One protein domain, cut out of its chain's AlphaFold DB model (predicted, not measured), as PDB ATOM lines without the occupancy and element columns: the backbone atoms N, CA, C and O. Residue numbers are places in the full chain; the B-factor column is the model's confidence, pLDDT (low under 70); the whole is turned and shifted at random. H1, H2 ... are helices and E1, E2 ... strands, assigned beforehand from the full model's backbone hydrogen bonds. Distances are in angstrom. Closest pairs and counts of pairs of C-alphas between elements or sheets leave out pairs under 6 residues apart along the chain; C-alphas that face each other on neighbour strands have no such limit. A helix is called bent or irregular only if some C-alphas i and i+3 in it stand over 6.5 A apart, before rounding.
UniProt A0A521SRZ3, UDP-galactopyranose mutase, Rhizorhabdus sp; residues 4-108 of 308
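Overview. This is residues 4 to 108 of the 308 residues of the protein "UDP-galactopyranose mutase" of Rhizorhabdus sp (UniProt A0A521SRZ3). A small strand hairpin, E2 and E3, with helix H2 packed on E3, makes one part of a loose body, and the long bent helix H4, folded back on itself into two arms, makes another, with H3 near both H2 and the first arm. From this body the first part of the printed residues reaches far out: residues 5 to 10 and 12 to 19, which hold most of H1, stick out, and E1 lies on the way back. The printed part has 105 residues with four named helices and three named strands, in the order H1, E1, E2, E3, H2, H3, H4; the sheet is E2 - E3, antiparallel, and the class is mostly helix. The whole is loose, with a radius of gyration of the C-alphas of 17.5 A and spans of 48 by 36 by 29 A.

Arrangement. H1, residues 8 to 15, and E1, residues 20 to 22, meet only through their link, and E1 pairs with no named strand. E2, residues 27 to 30, and E3, residues 35 to 38, form an antiparallel hairpin at 138 degrees, with N 29 and O 36 at 2.8 A and N 36 and O 29 at 2.9 A, within hydrogen-bond range. The closest C-alphas of E3 and H2, residues 42 to 49, are those of Val 36 and Thr 44, 5.4 A apart. H2 and H3, residues 56 to 64, only just touch, with 3 pairs of C-alphas within 8 A, the closest being Arg 42 and Ala 59 at 5.9 A, at a steep tilt of 49 degrees, the same way. H4, residues 76 to 101, was assigned as one helix by its hydrogen bonds but is bent: C-alphas 83 and 86 are 9.5 A apart. Its arms H4a, residues 76 to 83, and H4b, residues 86 to 101, touch, H4b with residues 89 to 94 alone; they run opposite ways at a shallow tilt of 20 degrees, with the C-alphas of Val 81 and Tyr 89 closest at 6.0 A. H4b is irregular, C-alphas 92 and 95 being 7.2 A apart, with a kink of 42 degrees near residue 93. H3 and H4a are close but not clearly touching, the C-alphas of Leu 63 and Arg 83 being closest at 6.8 A. H1 is apart from H2, H3, H4a and H4b. In H1, H2 and H3 every O i to N i+4 pair is within hydrogen-bond range, against 2 of 4 in H4a and 9 of 12 in H4b.

Along the chain. H1 begins with C-alpha 8 at (-32.774, -7.743, 29.404) and is 10.2 A long; E1 is 6.2 A, E2 10.0 A and E3 9.5 A. H2 measures 10.5 A, H3 12.1 A and H4a 11.5 A. H4b, 19.7 A, ends with C-alpha 101 at (-1.775, -13.563, 37.735).

Size, cuts and confidence. The C-alphas farthest apart are those of Arg 16 and Ala 65, 49.3 A. The printed part has no cut; the link from H3 to H4, of 11 residues, is long. The mean pLDDT of the printed part is 97.1, and no printed residue is under 70.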
ATOM      1  N   HIS A   4     -21.539  -7.473  27.113       98.62
ATOM      2  CA  HIS A   4     -22.363  -8.660  26.942       98.62
ATOM      3  C   HIS A   4     -23.223  -8.843  28.199       98.62
ATOM      4  O   HIS A   4     -22.784  -8.484  29.293       98.62
ATOM      5  N   THR A   5     -24.451  -9.342  28.057       98.69
ATOM      6  CA  THR A   5     -25.301  -9.698  29.200       98.69
ATOM      7  C   THR A   5     -26.435 -10.636  28.799       98.69
ATOM      8  O   THR A   5     -26.946 -10.577  27.682       98.69
ATOM      9  N   ASN A   6     -26.893 -11.458  29.740       98.44
ATOM     10  CA  ASN A   6     -28.175 -12.159  29.646       98.44
ATOM     11  C   ASN A   6     -29.346 -11.355  30.236       98.44
ATOM     12  O   ASN A   6     -30.502 -11.740  30.081       98.44
ATOM     13  N   SER A   7     -29.078 -10.239  30.919       98.62
ATOM     14  CA  SER A   7     -30.117  -9.435  31.559       98.62
ATOM     15  C   SER A   7     -30.729  -8.428  30.587       98.62
ATOM     16  O   SER A   7     -30.134  -7.393  30.278       98.62
ATOM     17  N   ALA A   8     -31.969  -8.693  30.171       98.56
ATOM     18  CA  ALA A   8     -32.774  -7.743  29.404       98.56
ATOM     19  C   ALA A   8     -32.965  -6.410  30.150       98.56
ATOM     20  O   ALA A   8     -33.031  -5.353  29.527       98.56
ATOM     21  N   GLU A   9     -33.006  -6.446  31.486       98.56
ATOM     22  CA  GLU A   9     -33.122  -5.251  32.321       98.56
ATOM     23  C   GLU A   9     -31.877  -4.360  32.209       98.56
ATOM     24  O   GLU A   9     -31.994  -3.158  31.981       98.56
ATOM     25  N   VAL A  10     -30.681  -4.949  32.317       98.75
ATOM     26  CA  VAL A  10     -29.410  -4.216  32.192       98.75
ATOM     27  C   VAL A  10     -29.252  -3.663  30.780       98.75
ATOM     28  O   VAL A  10     -28.923  -2.487  30.615       98.75
ATOM     29  N   PHE A  11     -29.530  -4.485  29.762       98.81
ATOM     30  CA  PHE A  11     -29.489  -4.051  28.368       98.81
ATOM     31  C   PHE A  11     -30.459  -2.890  28.116       98.81
ATOM     32  O   PHE A  11     -30.070  -1.855  27.571       98.81
ATOM     33  N   GLY A  12     -31.710  -3.024  28.568       98.81
ATOM     34  CA  GLY A  12     -32.740  -1.994  28.453       98.81
ATOM     35  C   GLY A  12     -32.380  -0.705  29.192       98.81
ATOM     36  O   GLY A  12     -32.554   0.381  28.643       98.81
ATOM     37  N   TYR A  13     -31.808  -0.803  30.397       98.81
ATOM     38  CA  TYR A  13     -31.333   0.356  31.151       98.81
ATOM     39  C   TYR A  13     -30.238   1.113  30.391       98.81
ATOM     40  O   TYR A  13     -30.368   2.318  30.180       98.81
ATOM     41  N   LEU A  14     -29.194   0.417  29.934       98.81
ATOM     42  CA  LEU A  14     -28.075   1.042  29.220       98.81
ATOM     43  C   LEU A  14     -28.486   1.600  27.848       98.81
ATOM     44  O   LEU A  14     -27.963   2.633  27.431       98.81
ATOM     45  N   SER A  15     -29.476   0.988  27.192       98.75
ATOM     46  CA  SER A  15     -30.044   1.468  25.918       98.75
ATOM     47  C   SER A  15     -30.651   2.872  26.010       98.75
ATOM     48  O   SER A  15     -30.770   3.560  25.003       98.75
ATOM     49  N   ARG A  16     -30.996   3.346  27.214       98.69
ATOM     50  CA  ARG A  16     -31.445   4.733  27.431       98.69
ATOM     51  C   ARG A  16     -30.335   5.758  27.187       98.69
ATOM     52  O   ARG A  16     -30.626   6.935  27.000       98.69
ATOM     53  N   PHE A  17     -29.080   5.315  27.210       98.75
ATOM     54  CA  PHE A  17     -27.895   6.163  27.149       98.75
ATOM     55  C   PHE A  17     -26.993   5.831  25.962       98.75
ATOM     56  O   PHE A  17     -25.909   6.396  25.862       98.75
ATOM     57  N   THR A  18     -27.368   4.915  25.067       98.75
ATOM     58  CA  THR A  18     -26.604   4.644  23.842       98.75
ATOM     59  C   THR A  18     -27.427   3.881  22.811       98.75
ATOM     60  O   THR A  18     -28.251   3.043  23.164       98.75
ATOM     61  N   GLY A  19     -27.137   4.113  21.528       98.56
ATOM     62  CA  GLY A  19     -27.411   3.126  20.484       98.56
ATOM     63  C   GLY A  19     -26.404   1.972  20.541       98.56
ATOM     64  O   GLY A  19     -25.344   2.091  21.168       98.56
ATOM     65  N   TRP A  20     -26.711   0.867  19.863       98.62
ATOM     66  CA  TRP A  20     -25.897  -0.349  19.887       98.62
ATOM     67  C   TRP A  20     -25.409  -0.745  18.498       98.62
ATOM     68  O   TRP A  20     -26.174  -0.755  17.537       98.62
ATOM     69  N   ARG A  21     -24.141  -1.152  18.423       98.19
ATOM     70  CA  ARG A  21     -23.570  -1.908  17.311       98.19
ATOM     71  C   ARG A  21     -23.566  -3.392  17.689       98.19
ATOM     72  O   ARG A  21     -22.846  -3.743  18.629       98.19
ATOM     73  N   PRO A  22     -24.294  -4.270  16.977       98.25
ATOM     74  CA  PRO A  22     -24.191  -5.711  17.188       98.25
ATOM     75  C   PRO A  22     -22.742  -6.179  17.031       98.25
ATOM     76  O   PRO A  22     -22.077  -5.839  16.048       98.25
ATOM     77  N   TYR A  23     -22.235  -6.918  18.014       98.31
ATOM     78  CA  TYR A  23     -20.860  -7.405  18.002       98.31
ATOM     79  C   TYR A  23     -20.719  -8.638  18.893       98.31
ATOM     80  O   TYR A  23     -20.821  -8.536  20.113       98.31
ATOM     81  N   GLU A  24     -20.427  -9.779  18.277       98.19
ATOM     82  CA  GLU A  24     -20.087 -11.019  18.975       98.19
ATOM     83  C   GLU A  24     -18.569 -11.180  19.012       98.19
ATOM     84  O   GLU A  24     -17.898 -11.234  17.974       98.19
ATOM     85  N   HIS A  25     -18.016 -11.238  20.220       98.38
ATOM     86  CA  HIS A  25     -16.574 -11.283  20.407       98.38
ATOM     87  C   HIS A  25     -16.012 -12.661  20.078       98.38
ATOM     88  O   HIS A  25     -16.597 -13.668  20.459       98.38
ATOM     89  N   ARG A  26     -14.856 -12.701  19.416       98.06
ATOM     90  CA  ARG A  26     -14.106 -13.919  19.094       98.06
ATOM     91  C   ARG A  26     -12.646 -13.698  19.447       98.06
ATOM     92  O   ARG A  26     -12.127 -12.595  19.237       98.06
ATOM     93  N   VAL A  27     -12.015 -14.730  19.990       98.62
ATOM     94  CA  VAL A  27     -10.633 -14.696  20.466       98.62
ATOM     95  C   VAL A  27      -9.887 -15.890  19.890       98.62
ATOM     96  O   VAL A  27     -10.432 -16.990  19.805       98.62
ATOM     97  N   LEU A  28      -8.633 -15.666  19.509       98.75
ATOM     98  CA  LEU A  28      -7.706 -16.732  19.143       98.75
ATOM     99  C   LEU A  28      -6.631 -16.878  20.221       98.75
ATOM    100  O   LEU A  28      -6.298 -15.911  20.902       98.75
ATOM    101  N   ALA A  29      -6.079 -18.075  20.365       98.62
ATOM    102  CA  ALA A  29      -4.862 -18.343  21.115       98.62
ATOM    103  C   ALA A  29      -3.741 -18.717  20.139       98.62
ATOM    104  O   ALA A  29      -3.942 -19.563  19.267       98.62
ATOM    105  N   ASP A  30      -2.585 -18.081  20.286       98.56
ATOM    106  CA  ASP A  30      -1.390 -18.308  19.482       98.56
ATOM    107  C   ASP A  30      -0.487 -19.354  20.148       98.56
ATOM    108  O   ASP A  30      -0.008 -19.159  21.264       98.56
ATOM    109  N   LEU A  31      -0.286 -20.485  19.476       97.25
ATOM    110  CA  LEU A  31       0.554 -21.583  19.960       97.25
ATOM    111  C   LEU A  31       1.951 -21.574  19.310       97.25
ATOM    112  O   LEU A  31       2.681 -22.559  19.408       97.25
ATOM    113  N   GLY A  32       2.325 -20.484  18.632       95.25
ATOM    114  CA  GLY A  32       3.567 -20.335  17.876       95.25
ATOM    115  C   GLY A  32       3.466 -20.838  16.434       95.25
ATOM    116  O   GLY A  32       3.729 -20.087  15.500       95.25
ATOM    117  N   ASP A  33       3.072 -22.098  16.227       94.25
ATOM    118  CA  ASP A  33       2.949 -22.692  14.884       94.25
ATOM    119  C   ASP A  33       1.574 -22.462  14.236       94.25
ATOM    120  O   ASP A  33       1.438 -22.511  13.012       94.25
ATOM    121  N   ARG A  34       0.543 -22.227  15.054       96.25
ATOM    122  CA  ARG A  34      -0.838 -22.000  14.616       96.25
ATOM    123  C   ARG A  34      -1.624 -21.164  15.620       96.25
ATOM    124  O   ARG A  34      -1.291 -21.098  16.802       96.25
ATOM    125  N   GLN A  35      -2.729 -20.597  15.146       98.19
ATOM    126  CA  GLN A  35      -3.732 -19.941  15.981       98.19
ATOM    127  C   GLN A  35      -5.003 -20.782  16.042       98.19
ATOM    128  O   GLN A  35      -5.450 -21.316  15.024       98.19
ATOM    129  N   VAL A  36      -5.594 -20.896  17.230       98.56
ATOM    130  CA  VAL A  36      -6.797 -21.706  17.469       98.56
ATOM    131  C   VAL A  36      -7.874 -20.912  18.209       98.56
ATOM    132  O   VAL A  36      -7.531 -20.022  18.987       98.56
ATOM    133  N   PRO A  37      -9.172 -21.209  18.016       98.44
ATOM    134  CA  PRO A  37     -10.236 -20.554  18.771       98.44
ATOM    135  C   PRO A  37     -10.113 -20.788  20.277       98.44
ATOM    136  O   PRO A  37      -9.782 -21.893  20.722       98.44
ATOM    137  N   ILE A  38     -10.427 -19.752  21.055       97.50
ATOM    138  CA  ILE A  38     -10.698 -19.856  22.488       97.50
ATOM    139  C   ILE A  38     -12.032 -19.144  22.778       97.50
ATOM    140  O   ILE A  38     -12.200 -18.003  22.337       97.50
ATOM    141  N   PRO A  39     -12.998 -19.771  23.480       97.25
ATOM    142  CA  PRO A  39     -12.902 -20.992  24.289       97.25
ATOM    143  C   PRO A  39     -12.658 -22.280  23.490       97.25
ATOM    144  O   PRO A  39     -12.930 -22.318  22.292       97.25
ATOM    145  N   ILE A  40     -12.112 -23.318  24.143       97.88
ATOM    146  CA  ILE A  40     -11.866 -24.619  23.493       97.88
ATOM    147  C   ILE A  40     -13.191 -25.141  22.946       97.88
ATOM    148  O   ILE A  40     -14.147 -25.302  23.705       97.88
ATOM    149  N   ASN A  41     -13.219 -25.430  21.650       98.31
ATOM    150  CA  ASN A  41     -14.341 -26.057  20.967       98.31
ATOM    151  C   ASN A  41     -13.840 -27.158  20.009       98.31
ATOM    152  O   ASN A  41     -12.637 -27.424  19.929       98.31
ATOM    153  N   ARG A  42     -14.732 -27.808  19.253       98.38
ATOM    154  CA  ARG A  42     -14.347 -28.879  18.315       98.38
ATOM    155  C   ARG A  42     -13.346 -28.417  17.255       98.38
ATOM    156  O   ARG A  42     -12.460 -29.187  16.889       98.38
ATOM    157  N   THR A  43     -13.437 -27.167  16.798       98.50
ATOM    158  CA  THR A  43     -12.461 -26.576  15.868       98.50
ATOM    159  C   THR A  43     -11.080 -26.502  16.512       98.50
ATOM    160  O   THR A  43     -10.105 -26.914  15.893       98.50
ATOM    161  N   THR A  44     -10.988 -26.058  17.769       98.44
ATOM    162  CA  THR A  44      -9.735 -26.054  18.541       98.44
ATOM    163  C   THR A  44      -9.125 -27.452  18.624       98.44
ATOM    164  O   THR A  44      -7.943 -27.624  18.337       98.44
ATOM    165  N   LEU A  45      -9.930 -28.465  18.966       98.38
ATOM    166  CA  LEU A  45      -9.460 -29.850  19.095       98.38
ATOM    167  C   LEU A  45      -8.933 -30.402  17.765       98.38
ATOM    168  O   LEU A  45      -7.839 -30.964  17.724       98.38
ATOM    169  N   ASN A  46      -9.671 -30.194  16.673       98.38
ATOM    170  CA  ASN A  46      -9.240 -30.619  15.343       98.38
ATOM    171  C   ASN A  46      -7.969 -29.892  14.891       98.38
ATOM    172  O   ASN A  46      -7.086 -30.525  14.326       98.38
ATOM    173  N   LEU A  47      -7.839 -28.594  15.176       97.94
ATOM    174  CA  LEU A  47      -6.644 -27.835  14.815       97.94
ATOM    175  C   LEU A  47      -5.416 -28.242  15.625       97.94
ATOM    176  O   LEU A  47      -4.326 -28.225  15.071       97.94
ATOM    177  N   ILE A  48      -5.545 -28.584  16.907       97.31
ATOM    178  CA  ILE A  48      -4.389 -28.977  17.728       97.31
ATOM    179  C   ILE A  48      -3.949 -30.410  17.409       97.31
ATOM    180  O   ILE A  48      -2.752 -30.672  17.315       97.31
ATOM    181  N   TYR A  49      -4.902 -31.328  17.241       97.06
ATOM    182  CA  TYR A  49      -4.619 -32.766  17.213       97.06
ATOM    183  C   TYR A  49      -4.799 -33.442  15.856       97.06
ATOM    184  O   TYR A  49      -4.552 -34.640  15.772       97.06
ATOM    185  N   ASP A  50      -5.270 -32.723  14.833       96.44
ATOM    186  CA  ASP A  50      -5.686 -33.313  13.552       96.44
ATOM    187  C   ASP A  50      -6.689 -34.472  13.749       96.44
ATOM    188  O   ASP A  50      -6.631 -35.526  13.123       96.44
ATOM    189  N   ALA A  51      -7.598 -34.303  14.717       94.94
ATOM    190  CA  ALA A  51      -8.395 -35.400  15.268       94.94
ATOM    191  C   ALA A  51      -9.584 -35.839  14.391       94.94
ATOM    192  O   ALA A  51     -10.211 -36.856  14.691       94.94
ATOM    193  N   GLY A  52      -9.926 -35.090  13.337       96.81
ATOM    194  CA  GLY A  52     -11.020 -35.438  12.421       96.81
ATOM    195  C   GLY A  52     -12.401 -35.569  13.085       96.81
ATOM    196  O   GLY A  52     -13.250 -36.311  12.597       96.81
ATOM    197  N   LEU A  53     -12.633 -34.876  14.204       98.00
ATOM    198  CA  LEU A  53     -13.871 -34.943  14.982       98.00
ATOM    199  C   LEU A  53     -15.025 -34.328  14.184       98.00
ATOM    200  O   LEU A  53     -14.975 -33.148  13.819       98.00
ATOM    201  N   ALA A  54     -16.062 -35.124  13.929       97.12
ATOM    202  CA  ALA A  54     -17.162 -34.763  13.037       97.12
ATOM    203  C   ALA A  54     -18.326 -34.057  13.753       97.12
ATOM    204  O   ALA A  54     -19.017 -33.234  13.154       97.12
ATOM    205  N   ASP A  55     -18.541 -34.357  15.032       98.00
ATOM    206  CA  ASP A  55     -19.729 -33.955  15.787       98.00
ATOM    207  C   ASP A  55     -19.421 -33.713  17.276       98.00
ATOM    208  O   ASP A  55     -18.283 -33.823  17.733       98.00
ATOM    209  N   GLU A  56     -20.433 -33.306  18.043       98.19
ATOM    210  CA  GLU A  56     -20.270 -33.017  19.473       98.19
ATOM    211  C   GLU A  56     -19.977 -34.275  20.297       98.19
ATOM    212  O   GLU A  56     -19.211 -34.213  21.254       98.19
ATOM    213  N   ALA A  57     -20.534 -35.426  19.907       98.12
ATOM    214  CA  ALA A  57     -20.339 -36.688  20.615       98.12
ATOM    215  C   ALA A  57     -18.887 -37.180  20.515       98.12
ATOM    216  O   ALA A  57     -18.300 -37.597  21.514       98.12
ATOM    217  N   SER A  58     -18.282 -37.087  19.328       98.12
ATOM    218  CA  SER A  58     -16.866 -37.406  19.120       98.12
ATOM    219  C   SER A  58     -15.945 -36.438  19.867       98.12
ATOM    220  O   SER A  58     -14.959 -36.883  20.455       98.12
ATOM    221  N   ALA A  59     -16.280 -35.144  19.924       98.19
ATOM    222  CA  ALA A  59     -15.541 -34.170  20.726       98.19
ATOM    223  C   ALA A  59     -15.641 -34.443  22.236       98.19
ATOM    224  O   ALA A  59     -14.625 -34.410  22.930       98.19
ATOM    225  N   GLU A  60     -16.830 -34.778  22.741       98.00
ATOM    226  CA  GLU A  60     -17.032 -35.140  24.148       98.00
ATOM    227  C   GLU A  60     -16.225 -36.390  24.521       98.00
ATOM    228  O   GLU A  60     -15.494 -36.382  25.509       98.00
ATOM    229  N   ALA A  61     -16.287 -37.443  23.700       97.81
ATOM    230  CA  ALA A  61     -15.510 -38.662  23.916       97.81
ATOM    231  C   ALA A  61     -13.995 -38.395  23.879       97.81
ATOM    232  O   ALA A  61     -13.243 -38.941  24.690       97.81
ATOM    233  N   PHE A  62     -13.542 -37.524  22.971       98.06
ATOM    234  CA  PHE A  62     -12.140 -37.128  22.860       98.06
ATOM    235  C   PHE A  62     -11.627 -36.430  24.127       98.06
ATOM    236  O   PHE A  62     -10.509 -36.719  24.571       98.06
ATOM    237  N   LEU A  63     -12.435 -35.529  24.694       97.25
ATOM    238  CA  LEU A  63     -12.138 -34.817  25.937       97.25
ATOM    239  C   LEU A  63     -12.195 -35.757  27.146       97.25
ATOM    240  O   LEU A  63     -11.252 -35.791  27.935       97.25
ATOM    241  N   ALA A  64     -13.245 -36.573  27.262       96.81
ATOM    242  CA  ALA A  64     -13.429 -37.509  28.370       96.81
ATOM    243  C   ALA A  64     -12.283 -38.528  28.481       96.81
ATOM    244  O   ALA A  64     -11.859 -38.858  29.584       96.81
ATOM    245  N   ALA A  65     -11.731 -38.979  27.350       97.12
ATOM    246  CA  ALA A  65     -10.582 -39.885  27.325       97.12
ATOM    247  C   ALA A  65      -9.267 -39.251  27.828       97.12
ATOM    248  O   ALA A  65      -8.301 -39.972  28.073       97.12
ATOM    249  N   ARG A  66      -9.204 -37.917  27.938       96.50
ATOM    250  CA  ARG A  66      -8.012 -37.148  28.350       96.50
ATOM    251  C   ARG A  66      -8.176 -36.441  29.688       96.50
ATOM    252  O   ARG A  66      -7.173 -36.064  30.286       96.50
ATOM    253  N   ALA A  67      -9.413 -36.227  30.123       95.88
ATOM    254  CA  ALA A  67      -9.727 -35.622  31.404       95.88
ATOM    255  C   ALA A  67      -9.057 -36.391  32.552       95.88
ATOM    256  O   ALA A  67      -9.053 -37.622  32.568       95.88
ATOM    257  N   GLU A  68      -8.521 -35.667  33.534       96.12
ATOM    258  CA  GLU A  68      -8.024 -36.267  34.775       96.12
ATOM    259  C   GLU A  68      -9.070 -36.023  35.869       96.12
ATOM    260  O   GLU A  68      -9.246 -34.878  36.281       96.12
ATOM    261  N   PRO A  69      -9.801 -37.043  36.348       92.56
ATOM    262  CA  PRO A  69     -10.827 -36.836  37.364       92.56
ATOM    263  C   PRO A  69     -10.253 -36.205  38.642       92.56
ATOM    264  O   PRO A  69      -9.338 -36.755  39.253       92.56
ATOM    265  N   VAL A  70     -10.828 -35.077  39.069       93.19
ATOM    266  CA  VAL A  70     -10.488 -34.391  40.324       93.19
ATOM    267  C   VAL A  70     -11.764 -34.160  41.129       93.19
ATOM    268  O   VAL A  70     -12.683 -33.491  40.661       93.19
ATOM    269  N   ASP A  71     -11.810 -34.688  42.351       92.38
ATOM    270  CA  ASP A  71     -12.897 -34.455  43.305       92.38
ATOM    271  C   ASP A  71     -12.325 -34.316  44.733       92.38
ATOM    272  O   ASP A  71     -11.646 -35.233  45.206       92.38
ATOM    273  N   PRO A  72     -12.548 -33.187  45.439       93.94
ATOM    274  CA  PRO A  72     -13.288 -31.998  45.008       93.94
ATOM    275  C   PRO A  72     -12.451 -31.025  44.167       93.94
ATOM    276  O   PRO A  72     -11.275 -30.805  44.445       93.94
ATOM    277  N   ILE A  73     -13.101 -30.353  43.210       94.81
ATOM    278  CA  ILE A  73     -12.530 -29.223  42.454       94.81
ATOM    279  C   ILE A  73     -12.376 -28.008  43.377       94.81
ATOM    280  O   ILE A  73     -13.375 -27.446  43.847       94.81
ATOM    281  N   ARG A  74     -11.135 -27.566  43.597       93.69
ATOM    282  CA  ARG A  74     -10.789 -26.430  44.465       93.69
ATOM    283  C   ARG A  74     -10.108 -25.299  43.703       93.69
ATOM    284  O   ARG A  74     -10.403 -24.130  43.954       93.69
ATOM    285  N   THR A  75      -9.222 -25.640  42.778       96.12
ATOM    286  CA  THR A  75      -8.306 -24.696  42.135       96.12
ATOM    287  C   THR A  75      -8.688 -24.413  40.686       96.12
ATOM    288  O   THR A  75      -9.548 -25.074  40.098       96.12
ATOM    289  N   SER A  76      -8.050 -23.408  40.092       96.06
ATOM    290  CA  SER A  76      -8.174 -23.132  38.661       96.06
ATOM    291  C   SER A  76      -7.544 -24.205  37.776       96.06
ATOM    292  O   SER A  76      -8.012 -24.396  36.653       96.06
ATOM    293  N   GLU A  77      -6.517 -24.905  38.264       97.00
ATOM    294  CA  GLU A  77      -5.964 -26.089  37.599       97.00
ATOM    295  C   GLU A  77      -7.005 -27.212  37.542       97.00
ATOM    296  O   GLU A  77      -7.301 -27.707  36.452       97.00
ATOM    297  N   ASP A  78      -7.615 -27.538  38.688       96.31
ATOM    298  CA  ASP A  78      -8.579 -28.636  38.827       96.31
ATOM    299  C   ASP A  78      -9.723 -28.511  37.813       96.31
ATOM    300  O   ASP A  78     -10.079 -29.482  37.154       96.31
ATOM    301  N   VAL A  79     -10.278 -27.300  37.651       94.88
ATOM    302  CA  VAL A  79     -11.384 -27.023  36.713       94.88
ATOM    303  C   VAL A  79     -11.029 -27.412  35.283       94.88
ATOM    304  O   VAL A  79     -11.854 -27.976  34.566       94.88
ATOM    305  N   VAL A  80      -9.821 -27.057  34.849       95.31
ATOM    306  CA  VAL A  80      -9.407 -27.222  33.457       95.31
ATOM    307  C   VAL A  80      -8.991 -28.666  33.224       95.31
ATOM    308  O   VAL A  80      -9.520 -29.326  32.334       95.31
ATOM    309  N   VAL A  81      -8.095 -29.188  34.057       96.62
ATOM    310  CA  VAL A  81      -7.559 -30.546  33.932       96.62
ATOM    311  C   VAL A  81      -8.663 -31.606  34.032       96.62
ATOM    312  O   VAL A  81      -8.685 -32.535  33.221       96.62
ATOM    313  N   ALA A  82      -9.640 -31.419  34.927       95.81
ATOM    314  CA  ALA A  82     -10.776 -32.333  35.054       95.81
ATOM    315  C   ALA A  82     -11.713 -32.345  33.844       95.81
ATOM    316  O   ALA A  82     -12.526 -33.259  33.713       95.81
ATOM    317  N   ARG A  83     -11.612 -31.355  32.949       94.50
ATOM    318  CA  ARG A  83     -12.454 -31.264  31.754       94.50
ATOM    319  C   ARG A  83     -11.708 -31.551  30.456       94.50
ATOM    320  O   ARG A  83     -12.295 -32.149  29.561       94.50
ATOM    321  N   VAL A  84     -10.460 -31.101  30.329       94.75
ATOM    322  CA  VAL A  84      -9.706 -31.146  29.061       94.75
ATOM    323  C   VAL A  84      -8.380 -31.895  29.138       94.75
ATOM    324  O   VAL A  84      -7.751 -32.108  28.102       94.75
ATOM    325  N   GLY A  85      -7.962 -32.317  30.334       96.69
ATOM    326  CA  GLY A  85      -6.696 -33.017  30.560       96.69
ATOM    327  C   GLY A  85      -5.456 -32.115  30.573       96.69
ATOM    328  O   GLY A  85      -5.525 -30.918  30.269       96.69
ATOM    329  N   ARG A  86      -4.302 -32.711  30.918       97.62
ATOM    330  CA  ARG A  86      -3.013 -32.013  31.083       97.62
ATOM    331  C   ARG A  86      -2.568 -31.208  29.872       97.62
ATOM    332  O   ARG A  86      -2.196 -30.052  30.017       97.62
ATOM    333  N   ASP A  87      -2.583 -31.819  28.691       97.25
ATOM    334  CA  ASP A  87      -1.930 -31.253  27.504       97.25
ATOM    335  C   ASP A  87      -2.617 -29.954  27.042       97.25
ATOM    336  O   ASP A  87      -1.951 -28.942  26.828       97.25
ATOM    337  N   LEU A  88      -3.956 -29.923  26.985       96.75
ATOM    338  CA  LEU A  88      -4.703 -28.695  26.677       96.75
ATOM    339  C   LEU A  88      -4.553 -27.637  27.774       96.75
ATOM    340  O   LEU A  88      -4.420 -26.451  27.467       96.75
ATOM    341  N   TYR A  89      -4.550 -28.055  29.043       97.38
ATOM    342  CA  TYR A  89      -4.291 -27.162  30.169       97.38
ATOM    343  C   TYR A  89      -2.925 -26.473  30.042       97.38
ATOM    344  O   TYR A  89      -2.842 -25.248  30.152       97.38
ATOM    345  N   GLU A  90      -1.863 -27.228  29.766       97.06
ATOM    346  CA  GLU A  90      -0.508 -26.692  29.649       97.06
ATOM    347  C   GLU A  90      -0.360 -25.748  28.455       97.06
ATOM    348  O   GLU A  90       0.216 -24.672  28.605       97.06
ATOM    349  N   ARG A  91      -0.945 -26.106  27.305       96.62
ATOM    350  CA  ARG A  91      -0.864 -25.309  26.072       96.62
ATOM    351  C   ARG A  91      -1.647 -24.001  26.127       96.62
ATOM    352  O   ARG A  91      -1.200 -23.014  25.555       96.62
ATOM    353  N   LEU A  92      -2.828 -23.990  26.751       96.88
ATOM    354  CA  LEU A  92      -3.776 -22.871  26.624       96.88
ATOM    355  C   LEU A  92      -4.016 -22.095  27.922       96.88
ATOM    356  O   LEU A  92      -4.371 -20.918  27.857       96.88
ATOM    357  N   PHE A  93      -3.833 -22.714  29.090       96.88
ATOM    358  CA  PHE A  93      -4.223 -22.114  30.370       96.88
ATOM    359  C   PHE A  93      -3.050 -21.834  31.298       96.88
ATOM    360  O   PHE A  93      -2.979 -20.734  31.849       96.88
ATOM    361  N   ARG A  94      -2.144 -22.796  31.497       97.38
ATOM    362  CA  ARG A  94      -1.083 -22.716  32.512       97.38
ATOM    363  C   ARG A  94      -0.203 -21.481  32.335       97.38
ATOM    364  O   ARG A  94      -0.168 -20.630  33.226       97.38
ATOM    365  N   GLY A  95       0.441 -21.349  31.176       97.75
ATOM    366  CA  GLY A  95       1.337 -20.224  30.902       97.75
ATOM    367  C   GLY A  95       0.610 -18.878  30.877       97.75
ATOM    368  O   GLY A  95       1.048 -17.918  31.514       97.75
ATOM    369  N   TYR A  96      -0.575 -18.823  30.256       98.00
ATOM    370  CA  TYR A  96      -1.402 -17.612  30.235       98.00
ATOM    371  C   TYR A  96      -1.748 -17.137  31.652       98.00
ATOM    372  O   TYR A  96      -1.625 -15.954  31.969       98.00
ATOM    373  N   THR A  97      -2.162 -18.066  32.515       97.06
ATOM    374  CA  THR A  97      -2.584 -17.775  33.886       97.06
ATOM    375  C   THR A  97      -1.402 -17.324  34.734       97.06
ATOM    376  O   THR A  97      -1.515 -16.308  35.417       97.06
ATOM    377  N   ARG A  98      -0.248 -17.994  34.628       97.38
ATOM    378  CA  ARG A  98       0.987 -17.589  35.313       97.38
ATOM    379  C   ARG A  98       1.422 -16.186  34.932       97.38
ATOM    380  O   ARG A  98       1.708 -15.385  35.816       97.38
ATOM    381  N   LYS A  99       1.372 -15.838  33.644       97.31
ATOM    382  CA  LYS A  99       1.635 -14.462  33.204       97.31
ATOM    383  C   LYS A  99       0.610 -13.484  33.771       97.31
ATOM    384  O   LYS A  99       0.978 -12.505  34.417       97.31
ATOM    385  N   GLN A 100      -0.681 -13.752  33.568       96.81
ATOM    386  CA  GLN A 100      -1.761 -12.846  33.963       96.81
ATOM    387  C   GLN A 100      -1.779 -12.581  35.474       96.81
ATOM    388  O   GLN A 100      -1.943 -11.434  35.899       96.81
ATOM    389  N   TRP A 101      -1.577 -13.615  36.286       95.75
ATOM    390  CA  TRP A 101      -1.775 -13.563  37.735       95.75
ATOM    391  C   TRP A 101      -0.485 -13.551  38.549       95.75
ATOM    392  O   TRP A 101      -0.540 -13.193  39.719       95.75
ATOM    393  N   GLY A 102       0.660 -13.907  37.965       94.69
ATOM    394  CA  GLY A 102       1.904 -14.101  38.716       94.69
ATOM    395  C   GLY A 102       1.862 -15.303  39.668       94.69
ATOM    396  O   GLY A 102       2.692 -15.387  40.564       94.69
ATOM    397  N   HIS A 103       0.886 -16.198  39.489       94.56
ATOM    398  CA  HIS A 103       0.621 -17.360  40.337       94.56
ATOM    399  C   HIS A 103       0.311 -18.578  39.479       94.56
ATOM    400  O   HIS A 103      -0.228 -18.453  38.373       94.56
ATOM    401  N   ASP A 104       0.623 -19.759  40.000       96.81
ATOM    402  CA  ASP A 104       0.230 -21.002  39.353       96.81
ATOM    403  C   ASP A 104      -1.299 -21.206  39.447       96.81
ATOM    404  O   ASP A 104      -1.906 -20.810  40.448       96.81
ATOM    405  N   PRO A 105      -1.969 -21.812  38.444       96.31
ATOM    406  CA  PRO A 105      -3.407 -22.082  38.530       96.31
ATOM    407  C   PRO A 105      -3.815 -22.940  39.739       96.31
ATOM    408  O   PRO A 105      -4.955 -22.824  40.194       96.31
ATOM    409  N   SER A 106      -2.908 -23.754  40.291       96.00
ATOM    410  CA  SER A 106      -3.126 -24.503  41.539       96.00
ATOM    411  C   SER A 106      -3.245 -23.607  42.785       96.00
ATOM    412  O   SER A 106      -3.815 -24.011  43.797       96.00
ATOM    413  N   GLU A 107      -2.766 -22.363  42.721       95.56
ATOM    414  CA  GLU A 107      -2.814 -21.398  43.826       95.56
ATOM    415  C   GLU A 107      -4.029 -20.463  43.758       95.56
ATOM    416  O   GLU A 107      -4.252 -19.674  44.681       95.56
ATOM    417  N   LEU A 108      -4.796 -20.516  42.667       94.94
ATOM    418  CA  LEU A 108      -5.926 -19.633  42.389       94.94
ATOM    419  C   LEU A 108      -7.251 -20.369  42.578       94.94
ATOM    420  O   LEU A 108      -7.393 -21.533  42.206       94.94
TER     421      LEU A 108